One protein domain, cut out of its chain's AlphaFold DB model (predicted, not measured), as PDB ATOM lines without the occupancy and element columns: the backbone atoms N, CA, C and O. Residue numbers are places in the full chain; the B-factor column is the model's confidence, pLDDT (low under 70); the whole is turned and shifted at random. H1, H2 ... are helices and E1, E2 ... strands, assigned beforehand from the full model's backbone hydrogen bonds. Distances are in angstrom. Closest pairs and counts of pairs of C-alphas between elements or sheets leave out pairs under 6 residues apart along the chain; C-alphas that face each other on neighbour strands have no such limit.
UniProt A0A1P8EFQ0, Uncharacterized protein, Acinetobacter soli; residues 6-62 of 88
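This is residues 6 to 62 of the 88 residues of an uncharacterized protein of Acinetobacter soli (UniProt A0A1P8EFQ0). One long helix, H1, packs lengthwise over one face of a small sheet of three strands and runs on past the sheet's end, where the short helix H2 folds back beside residues 35 to 41 of H1. The sheet's other face has no named helix on it. The printed part has 57 residues, with the order E1, E2, H1, H2, E3 along the chain; the antiparallel sheet runs E2, E1, E3, and the class is mixed, helices and strands. The whole is compact, with a radius of gyration of the C-alphas of 11.3 A, and flat, spanning 37 by 23 by 11 A.

E1, residues 6 to 8, is the inner strand. It forms a hairpin with the edge strand E2, residues 19 to 22, at 145 degrees; N 7 and O 20 are 2.9 A apart, within hydrogen-bond range. H1, residues 25 to 42, is on the sheet at a height of 8.3 A; the closest C-alphas of H1 and E1 are those of Gly 28 and Val 7, 6.1 A apart. H1 lies over E1 and runs along the strands, at 21 degrees to E1 on the local plane. H2, residues 47 to 53, is not on the sheet and is apart from E2. H1 and H2 form a helical hairpin: they touch, closest at the C-alphas of Lys 36 and Ala 51, 4.3 A apart, and run opposite ways at a shallow tilt of 28 degrees. The other edge strand, E3, residues 55 to 58, is antiparallel to E1 at 140 degrees, with N 8 and O 55 at 2.8 A. E2, H1, H2 and E3 make a split strand-helix-strand unit, two strands of one sheet joined through helices, with E1 between the two strands in the sheet, and its crossover is right-handed. In H1 and H2 every O i to N i+4 pair is within hydrogen-bond range.

E1 begins at C-alpha 6, (28.052, -39.359, 17.861). H1 measures 25.4 A from C-alpha 25 to C-alpha 42, at (21.171, -60.797, 21.884). E2 measures 9.3 A, H2 9.8 A and E3 10.0 A, ending at C-alpha 58, (33.023, -37.065, 15.036).

The C-alphas of Pro 44 and Ser 62 are the farthest apart, at 37.1 A. The printed part has no cut; the link E1 to E2 is short, and the other three are tight. Mean pLDDT of the printed part is 93.1, and no printed residue is under 70.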
ATOM      1  N   ALA A   6      29.206 -38.502  18.065       96.94
ATOM      2  CA  ALA A   6      28.052 -39.359  17.861       96.94
ATOM      3  C   ALA A   6      28.491 -40.822  17.773       96.94
ATOM      4  O   ALA A   6      29.613 -41.120  17.365       96.94
ATOM      5  N   VAL A   7      27.613 -41.733  18.169       96.38
ATOM      6  CA  VAL A   7      27.802 -43.166  17.951       96.38
ATOM      7  C   VAL A   7      27.061 -43.552  16.681       96.38
ATOM      8  O   VAL A   7      25.895 -43.209  16.522       96.38
ATOM      9  N   ASN A   8      27.746 -44.227  15.768       95.00
ATOM     10  CA  ASN A   8      27.148 -44.794  14.574       95.00
ATOM     11  C   ASN A   8      26.580 -46.175  14.916       95.00
ATOM     12  O   ASN A   8      27.321 -47.063  15.349       95.00
ATOM     13  N   ILE A   9      25.270 -46.335  14.754       92.25
ATOM     14  CA  ILE A   9      24.555 -47.594  14.986       92.25
ATOM     15  C   ILE A   9      23.789 -47.914  13.698       92.25
ATOM     16  O   ILE A   9      22.623 -47.545  13.572       92.25
ATOM     17  N   PRO A  10      24.433 -48.533  12.695       87.56
ATOM     18  CA  PRO A  10      23.781 -48.793  11.420       87.56
ATOM     19  C   PRO A  10      22.746 -49.923  11.546       87.56
ATOM     20  O   PRO A  10      22.913 -50.856  12.331       87.56
ATOM     21  N   GLU A  11      21.684 -49.858  10.737       82.94
ATOM     22  CA  GLU A  11      20.619 -50.880  10.678       82.94
ATOM     23  C   GLU A  11      21.174 -52.258  10.279       82.94
ATOM     24  O   GLU A  11      20.785 -53.290  10.825       82.94
ATOM     25  N   GLU A  12      22.108 -52.261   9.328       81.50
ATOM     26  CA  GLU A  12      22.841 -53.427   8.841       81.50
ATOM     27  C   GLU A  12      24.304 -53.019   8.586       81.50
ATOM     28  O   GLU A  12      24.565 -51.836   8.367       81.50
ATOM     29  N   PRO A  13      25.272 -53.955   8.555       76.88
ATOM     30  CA  PRO A  13      26.690 -53.626   8.355       76.88
ATOM     31  C   PRO A  13      27.006 -52.817   7.088       76.88
ATOM     32  O   PRO A  13      27.982 -52.074   7.064       76.88
ATOM     33  N   ASP A  14      26.182 -52.962   6.046       81.44
ATOM     34  CA  ASP A  14      26.332 -52.272   4.760       81.44
ATOM     35  C   ASP A  14      25.355 -51.083   4.595       81.44
ATOM     36  O   ASP A  14      25.289 -50.476   3.520       81.44
ATOM     37  N   SER A  15      24.570 -50.759   5.630       86.31
ATOM     38  CA  SER A  15      23.621 -49.639   5.613       86.31
ATOM     39  C   SER A  15      24.322 -48.288   5.734       86.31
ATOM     40  O   SER A  15      25.489 -48.182   6.108       86.31
ATOM     41  N   ALA A  16      23.585 -47.223   5.410       87.88
ATOM     42  CA  ALA A  16      24.050 -45.865   5.652       87.88
ATOM     43  C   ALA A  16      24.316 -45.628   7.147       87.88
ATOM     44  O   ALA A  16      23.634 -46.191   8.006       87.88
ATOM     45  N   GLU A  17      25.288 -44.762   7.435       87.25
ATOM     46  CA  GLU A  17      25.604 -44.345   8.799       87.25
ATOM     47  C   GLU A  17      24.373 -43.713   9.455       87.25
ATOM     48  O   GLU A  17      23.717 -42.836   8.880       87.25
ATOM     49  N   MET A  18      24.085 -44.141  10.680       91.12
ATOM     50  CA  MET A  18      23.068 -43.528  11.524       91.12
ATOM     51  C   MET A  18      23.748 -43.026  12.781       91.12
ATOM     52  O   MET A  18      24.129 -43.800  13.654       91.12
ATOM     53  N   LEU A  19      23.951 -41.712  12.820       93.44
ATOM     54  CA  LEU A  19      24.704 -41.043  13.867       93.44
ATOM     55  C   LEU A  19      23.775 -40.592  14.991       93.44
ATOM     56  O   LEU A  19      22.906 -39.746  14.787       93.44
ATOM     57  N   TYR A  20      24.037 -41.105  16.187       94.00
ATOM     58  CA  TYR A  20      23.328 -40.798  17.422       94.00
ATOM     59  C   TYR A  20      24.195 -39.880  18.292       94.00
ATOM     60  O   TYR A  20      25.219 -40.327  18.820       94.00
ATOM     61  N   PRO A  21      23.856 -38.581  18.409       95.94
ATOM     62  CA  PRO A  21      24.604 -37.620  19.214       95.94
ATOM     63  C   PRO A  21      24.846 -38.077  20.655       95.94
ATOM     64  O   PRO A  21      23.948 -38.577  21.325       95.94
ATOM     65  N   VAL A  22      26.062 -37.842  21.155       95.94
ATOM     66  CA  VAL A  22      26.447 -38.107  22.551       95.94
ATOM     67  C   VAL A  22      27.084 -36.868  23.194       95.94
ATOM     68  O   VAL A  22      27.675 -36.036  22.494       95.94
ATOM     69  N   PRO A  23      27.005 -36.714  24.531       94.25
ATOM     70  CA  PRO A  23      27.446 -35.491  25.207       94.25
ATOM     71  C   PRO A  23      28.973 -35.343  25.261       94.25
ATOM     72  O   PRO A  23      29.480 -34.239  25.448       94.25
ATOM     73  N   SER A  24      29.723 -36.442  25.135       95.44
ATOM     74  CA  SER A  24      31.185 -36.424  25.111       95.44
ATOM     75  C   SER A  24      31.756 -37.699  24.492       95.44
ATOM     76  O   SER A  24      31.077 -38.726  24.413       95.44
ATOM     77  N   LYS A  25      33.040 -37.652  24.119       96.31
ATOM     78  CA  LYS A  25      33.783 -38.819  23.625       96.31
ATOM     79  C   LYS A  25      33.762 -39.979  24.620       96.31
ATOM     80  O   LYS A  25      33.466 -41.098  24.237       96.31
ATOM     81  N   GLU A  26      34.045 -39.698  25.893       96.62
ATOM     82  CA  GLU A  26      34.112 -40.719  26.950       96.62
ATOM     83  C   GLU A  26      32.770 -41.438  27.125       96.62
ATOM     84  O   GLU A  26      32.717 -42.654  27.295       96.62
ATOM     85  N   VAL A  27      31.669 -40.687  27.073       95.75
ATOM     86  CA  VAL A  27      30.324 -41.260  27.166       95.75
ATOM     87  C   VAL A  27      30.003 -42.096  25.926       95.75
ATOM     88  O   VAL A  27      29.465 -43.192  26.060       95.75
ATOM     89  N   GLY A  28      30.400 -41.628  24.740       96.50
ATOM     90  CA  GLY A  28      30.277 -42.388  23.500       96.50
ATOM     91  C   GLY A  28      31.061 -43.703  23.512       96.50
ATOM     92  O   GLY A  28      30.522 -44.731  23.122       96.50
ATOM     93  N   GLU A  29      32.297 -43.713  24.021       97.44
ATOM     94  CA  GLU A  29      33.107 -44.938  24.149       97.44
ATOM     95  C   GLU A  29      32.416 -45.982  25.041       97.44
ATOM     96  O   GLU A  29      32.367 -47.160  24.686       97.44
ATOM     97  N   LYS A  30      31.816 -45.544  26.157       97.56
ATOM     98  CA  LYS A  30      31.037 -46.421  27.047       97.56
ATOM     99  C   LYS A  30      29.769 -46.949  26.376       97.56
ATOM    100  O   LYS A  30      29.450 -48.122  26.549       97.56
ATOM    101  N   LEU A  31      29.062 -46.110  25.614       96.81
ATOM    102  CA  LEU A  31      27.879 -46.538  24.865       96.81
ATOM    103  C   LEU A  31      28.247 -47.601  23.822       96.81
ATOM    104  O   LEU A  31      27.607 -48.645  23.758       96.81
ATOM    105  N   VAL A  32      29.318 -47.371  23.056       97.19
ATOM    106  CA  VAL A  32      29.821 -48.318  22.053       97.19
ATOM    107  C   VAL A  32      30.166 -49.665  22.687       97.19
ATOM    108  O   VAL A  32      29.741 -50.702  22.186       97.19
ATOM    109  N   GLU A  33      30.919 -49.673  23.790       97.69
ATOM    110  CA  GLU A  33      31.264 -50.913  24.493       97.69
ATOM    111  C   GLU A  33      30.011 -51.657  24.973       97.69
ATOM    112  O   GLU A  33      29.889 -52.867  24.765       97.69
ATOM    113  N   ARG A  34      29.060 -50.929  25.571       97.12
ATOM    114  CA  ARG A  34      27.792 -51.495  26.033       97.12
ATOM    115  C   ARG A  34      27.027 -52.147  24.882       97.12
ATOM    116  O   ARG A  34      26.714 -53.331  24.964       97.12
ATOM    117  N   LEU A  35      26.803 -51.413  23.795       96.06
ATOM    118  CA  LEU A  35      26.058 -51.887  22.631       96.06
ATOM    119  C   LEU A  35      26.722 -53.087  21.949       96.06
ATOM    120  O   LEU A  35      26.031 -54.025  21.557       96.06
ATOM    121  N   LYS A  36      28.058 -53.111  21.845       96.19
ATOM    122  CA  LYS A  36      28.789 -54.283  21.333       96.19
ATOM    123  C   LYS A  36      28.525 -55.519  22.194       96.19
ATOM    124  O   LYS A  36      28.244 -56.588  21.658       96.19
ATOM    125  N   ASN A  37      28.583 -55.379  23.518       96.19
ATOM    126  CA  ASN A  37      28.314 -56.484  24.439       96.19
ATOM    127  C   ASN A  37      26.855 -56.955  24.359       96.19
ATOM    128  O   ASN A  37      26.602 -58.158  24.306       96.19
ATOM    129  N   GLU A  38      25.905 -56.021  24.294       95.44
ATOM    130  CA  GLU A  38      24.487 -56.331  24.099       95.44
ATOM    131  C   GLU A  38      24.257 -57.071  22.775       95.44
ATOM    132  O   GLU A  38      23.592 -58.104  22.762       95.44
ATOM    133  N   ALA A  39      24.868 -56.623  21.675       94.12
ATOM    134  CA  ALA A  39      24.735 -57.272  20.374       94.12
ATOM    135  C   ALA A  39      25.248 -58.722  20.391       94.12
ATOM    136  O   ALA A  39      24.595 -59.622  19.855       94.12
ATOM    137  N   LEU A  40      26.389 -58.972  21.043       94.56
ATOM    138  CA  LEU A  40      26.939 -60.320  21.220       94.56
ATOM    139  C   LEU A  40      26.032 -61.218  22.073       94.56
ATOM    140  O   LEU A  40      25.960 -62.423  21.829       94.56
ATOM    141  N   GLN A  41      25.338 -60.644  23.058       94.50
ATOM    142  CA  GLN A  41      24.397 -61.363  23.915       94.50
ATOM    143  C   GLN A  41      23.081 -61.687  23.194       94.50
ATOM    144  O   GLN A  41      22.572 -62.803  23.312       94.50
ATOM    145  N   VAL A  42      22.517 -60.717  22.473       93.69
ATOM    146  CA  VAL A  42      21.171 -60.797  21.884       93.69
ATOM    147  C   VAL A  42      21.182 -61.543  20.548       93.69
ATOM    148  O   VAL A  42      20.258 -62.306  20.256       93.69
ATOM    149  N   PHE A  43      22.241 -61.394  19.744       90.81
ATOM    150  CA  PHE A  43      22.295 -61.921  18.378       90.81
ATOM    151  C   PHE A  43      23.368 -63.016  18.216       90.81
ATOM    152  O   PHE A  43      24.469 -62.755  17.736       90.81
ATOM    153  N   PRO A  44      23.071 -64.299  18.491       88.94
ATOM    154  CA  PRO A  44      24.088 -65.362  18.538       88.94
ATOM    155  C   PRO A  44      24.759 -65.687  17.193       88.94
ATOM    156  O   PRO A  44      25.819 -66.306  17.167       88.94
ATOM    157  N   LYS A  45      24.136 -65.328  16.064       91.19
ATOM    158  CA  LYS A  45      24.662 -65.624  14.718       91.19
ATOM    159  C   LYS A  45      25.351 -64.437  14.055       91.19
ATOM    160  O   LYS A  45      26.255 -64.644  13.257       91.19
ATOM    161  N   VAL A  46      24.883 -63.225  14.344       91.06
ATOM    162  CA  VAL A  46      25.284 -61.992  13.644       91.06
ATOM    163  C   VAL A  46      25.767 -60.898  14.596       91.06
ATOM    164  O   VAL A  46      26.188 -59.844  14.139       91.06
ATOM    165  N   GLY A  47      25.764 -61.149  15.907       92.00
ATOM    166  CA  GLY A  47      26.124 -60.172  16.933       92.00
ATOM    167  C   GLY A  47      27.540 -59.646  16.786       92.00
ATOM    168  O   GLY A  47      27.753 -58.466  17.014       92.00
ATOM    169  N   GLN A  48      28.487 -60.472  16.323       94.31
ATOM    170  CA  GLN A  48      29.839 -59.998  16.021       94.31
ATOM    171  C   GLN A  48      29.842 -58.998  14.858       94.31
ATOM    172  O   GLN A  48      30.454 -57.945  14.977       94.31
ATOM    173  N   CYS A  49      29.109 -59.277  13.773       93.38
ATOM    174  CA  CYS A  49      29.001 -58.353  12.641       93.38
ATOM    175  C   CYS A  49      28.344 -57.029  13.054       93.38
ATOM    176  O   CYS A  49      28.806 -55.964  12.655       93.38
ATOM    177  N   ILE A  50      27.294 -57.092  13.881       92.19
ATOM    178  CA  ILE A  50      26.632 -55.902  14.432       92.19
ATOM    179  C   ILE A  50      27.615 -55.127  15.315       92.19
ATOM    180  O   ILE A  50      27.838 -53.944  15.090       92.19
ATOM    181  N   ALA A  51      28.269 -55.798  16.267       94.69
ATOM    182  CA  ALA A  51      29.240 -55.184  17.165       94.69
ATOM    183  C   ALA A  51      30.394 -54.513  16.404       94.69
ATOM    184  O   ALA A  51      30.813 -53.413  16.767       94.69
ATOM    185  N   ASP A  52      30.900 -55.132  15.339       94.44
ATOM    186  CA  ASP A  52      31.981 -54.574  14.522       94.44
ATOM    187  C   ASP A  52      31.545 -53.331  13.734       94.44
ATOM    188  O   ASP A  52      32.374 -52.461  13.476       94.44
ATOM    189  N   SER A  53      30.250 -53.213  13.427       94.56
ATOM    190  CA  SER A  53      29.672 -52.080  12.692       94.56
ATOM    191  C   SER A  53      29.404 -50.853  13.572       94.56
ATOM    192  O   SER A  53      29.194 -49.765  13.051       94.56
ATOM    193  N   ILE A  54      29.423 -51.005  14.900       95.56
ATOM    194  CA  ILE A  54      29.182 -49.904  15.841       95.56
ATOM    195  C   ILE A  54      30.489 -49.156  16.113       95.56
ATOM    196  O   ILE A  54      31.459 -49.726  16.643       95.56
ATOM    197  N   THR A  55      30.500 -47.864  15.798       96.31
ATOM    198  CA  THR A  55      31.679 -46.987  15.868       96.31
ATOM    199  C   THR A  55      31.373 -45.677  16.588       96.31
ATOM    200  O   THR A  55      30.241 -45.206  16.634       96.31
ATOM    201  N   LEU A  56      32.403 -45.080  17.191       97.19
ATOM    202  CA  LEU A  56      32.340 -43.713  17.707       97.19
ATOM    203  C   LEU A  56      32.928 -42.771  16.663       97.19
ATOM    204  O   LEU A  56      34.072 -42.960  16.243       97.19
ATOM    205  N   GLU A  57      32.185 -41.733  16.307       95.81
ATOM    206  CA  GLU A  57      32.530 -40.835  15.214       95.81
ATOM    207  C   GLU A  57      32.438 -39.362  15.629       95.81
ATOM    208  O   GLU A  57      31.767 -38.983  16.595       95.81
ATOM    209  N   GLU A  58      33.172 -38.513  14.906       95.62
ATOM    210  CA  GLU A  58      33.023 -37.065  15.036       95.62
ATOM    211  C   GLU A  58      31.706 -36.654  14.378       95.62
ATOM    212  O   GLU A  58      31.426 -37.027  13.241       95.62
ATOM    213  N   TRP A  59      30.898 -35.866  15.086       95.06
ATOM    214  CA  TRP A  59      29.634 -35.377  14.548       95.06
ATOM    215  C   TRP A  59      29.892 -34.483  13.331       95.06
ATOM    216  O   TRP A  59      30.610 -33.483  13.422       95.06
ATOM    217  N   ASN A  60      29.293 -34.850  12.200       89.44
ATOM    218  CA  ASN A  60      29.465 -34.170  10.917       89.44
ATOM    219  C   ASN A  60      28.320 -33.186  10.587       89.44
ATOM    220  O   ASN A  60      28.423 -32.451   9.602       89.44
ATOM    221  N   GLY A  61      27.260 -33.152  11.402       90.25
ATOM    222  CA  GLY A  61      26.151 -32.204  11.289       90.25
ATOM    223  C   GLY A  61      26.419 -30.865  11.981       90.25
ATOM    224  O   GLY A  61      27.527 -30.564  12.437       90.25
ATOM    225  N   SER A  62      25.381 -30.037  12.099       94.38
ATOM    226  CA  SER A  62      25.485 -28.751  12.794       94.38
ATOM    227  C   SER A  62      25.473 -28.912  14.324       94.38
ATOM    228  O   SER A  62      24.861 -29.849  14.850       94.38
TER     229      SER A  62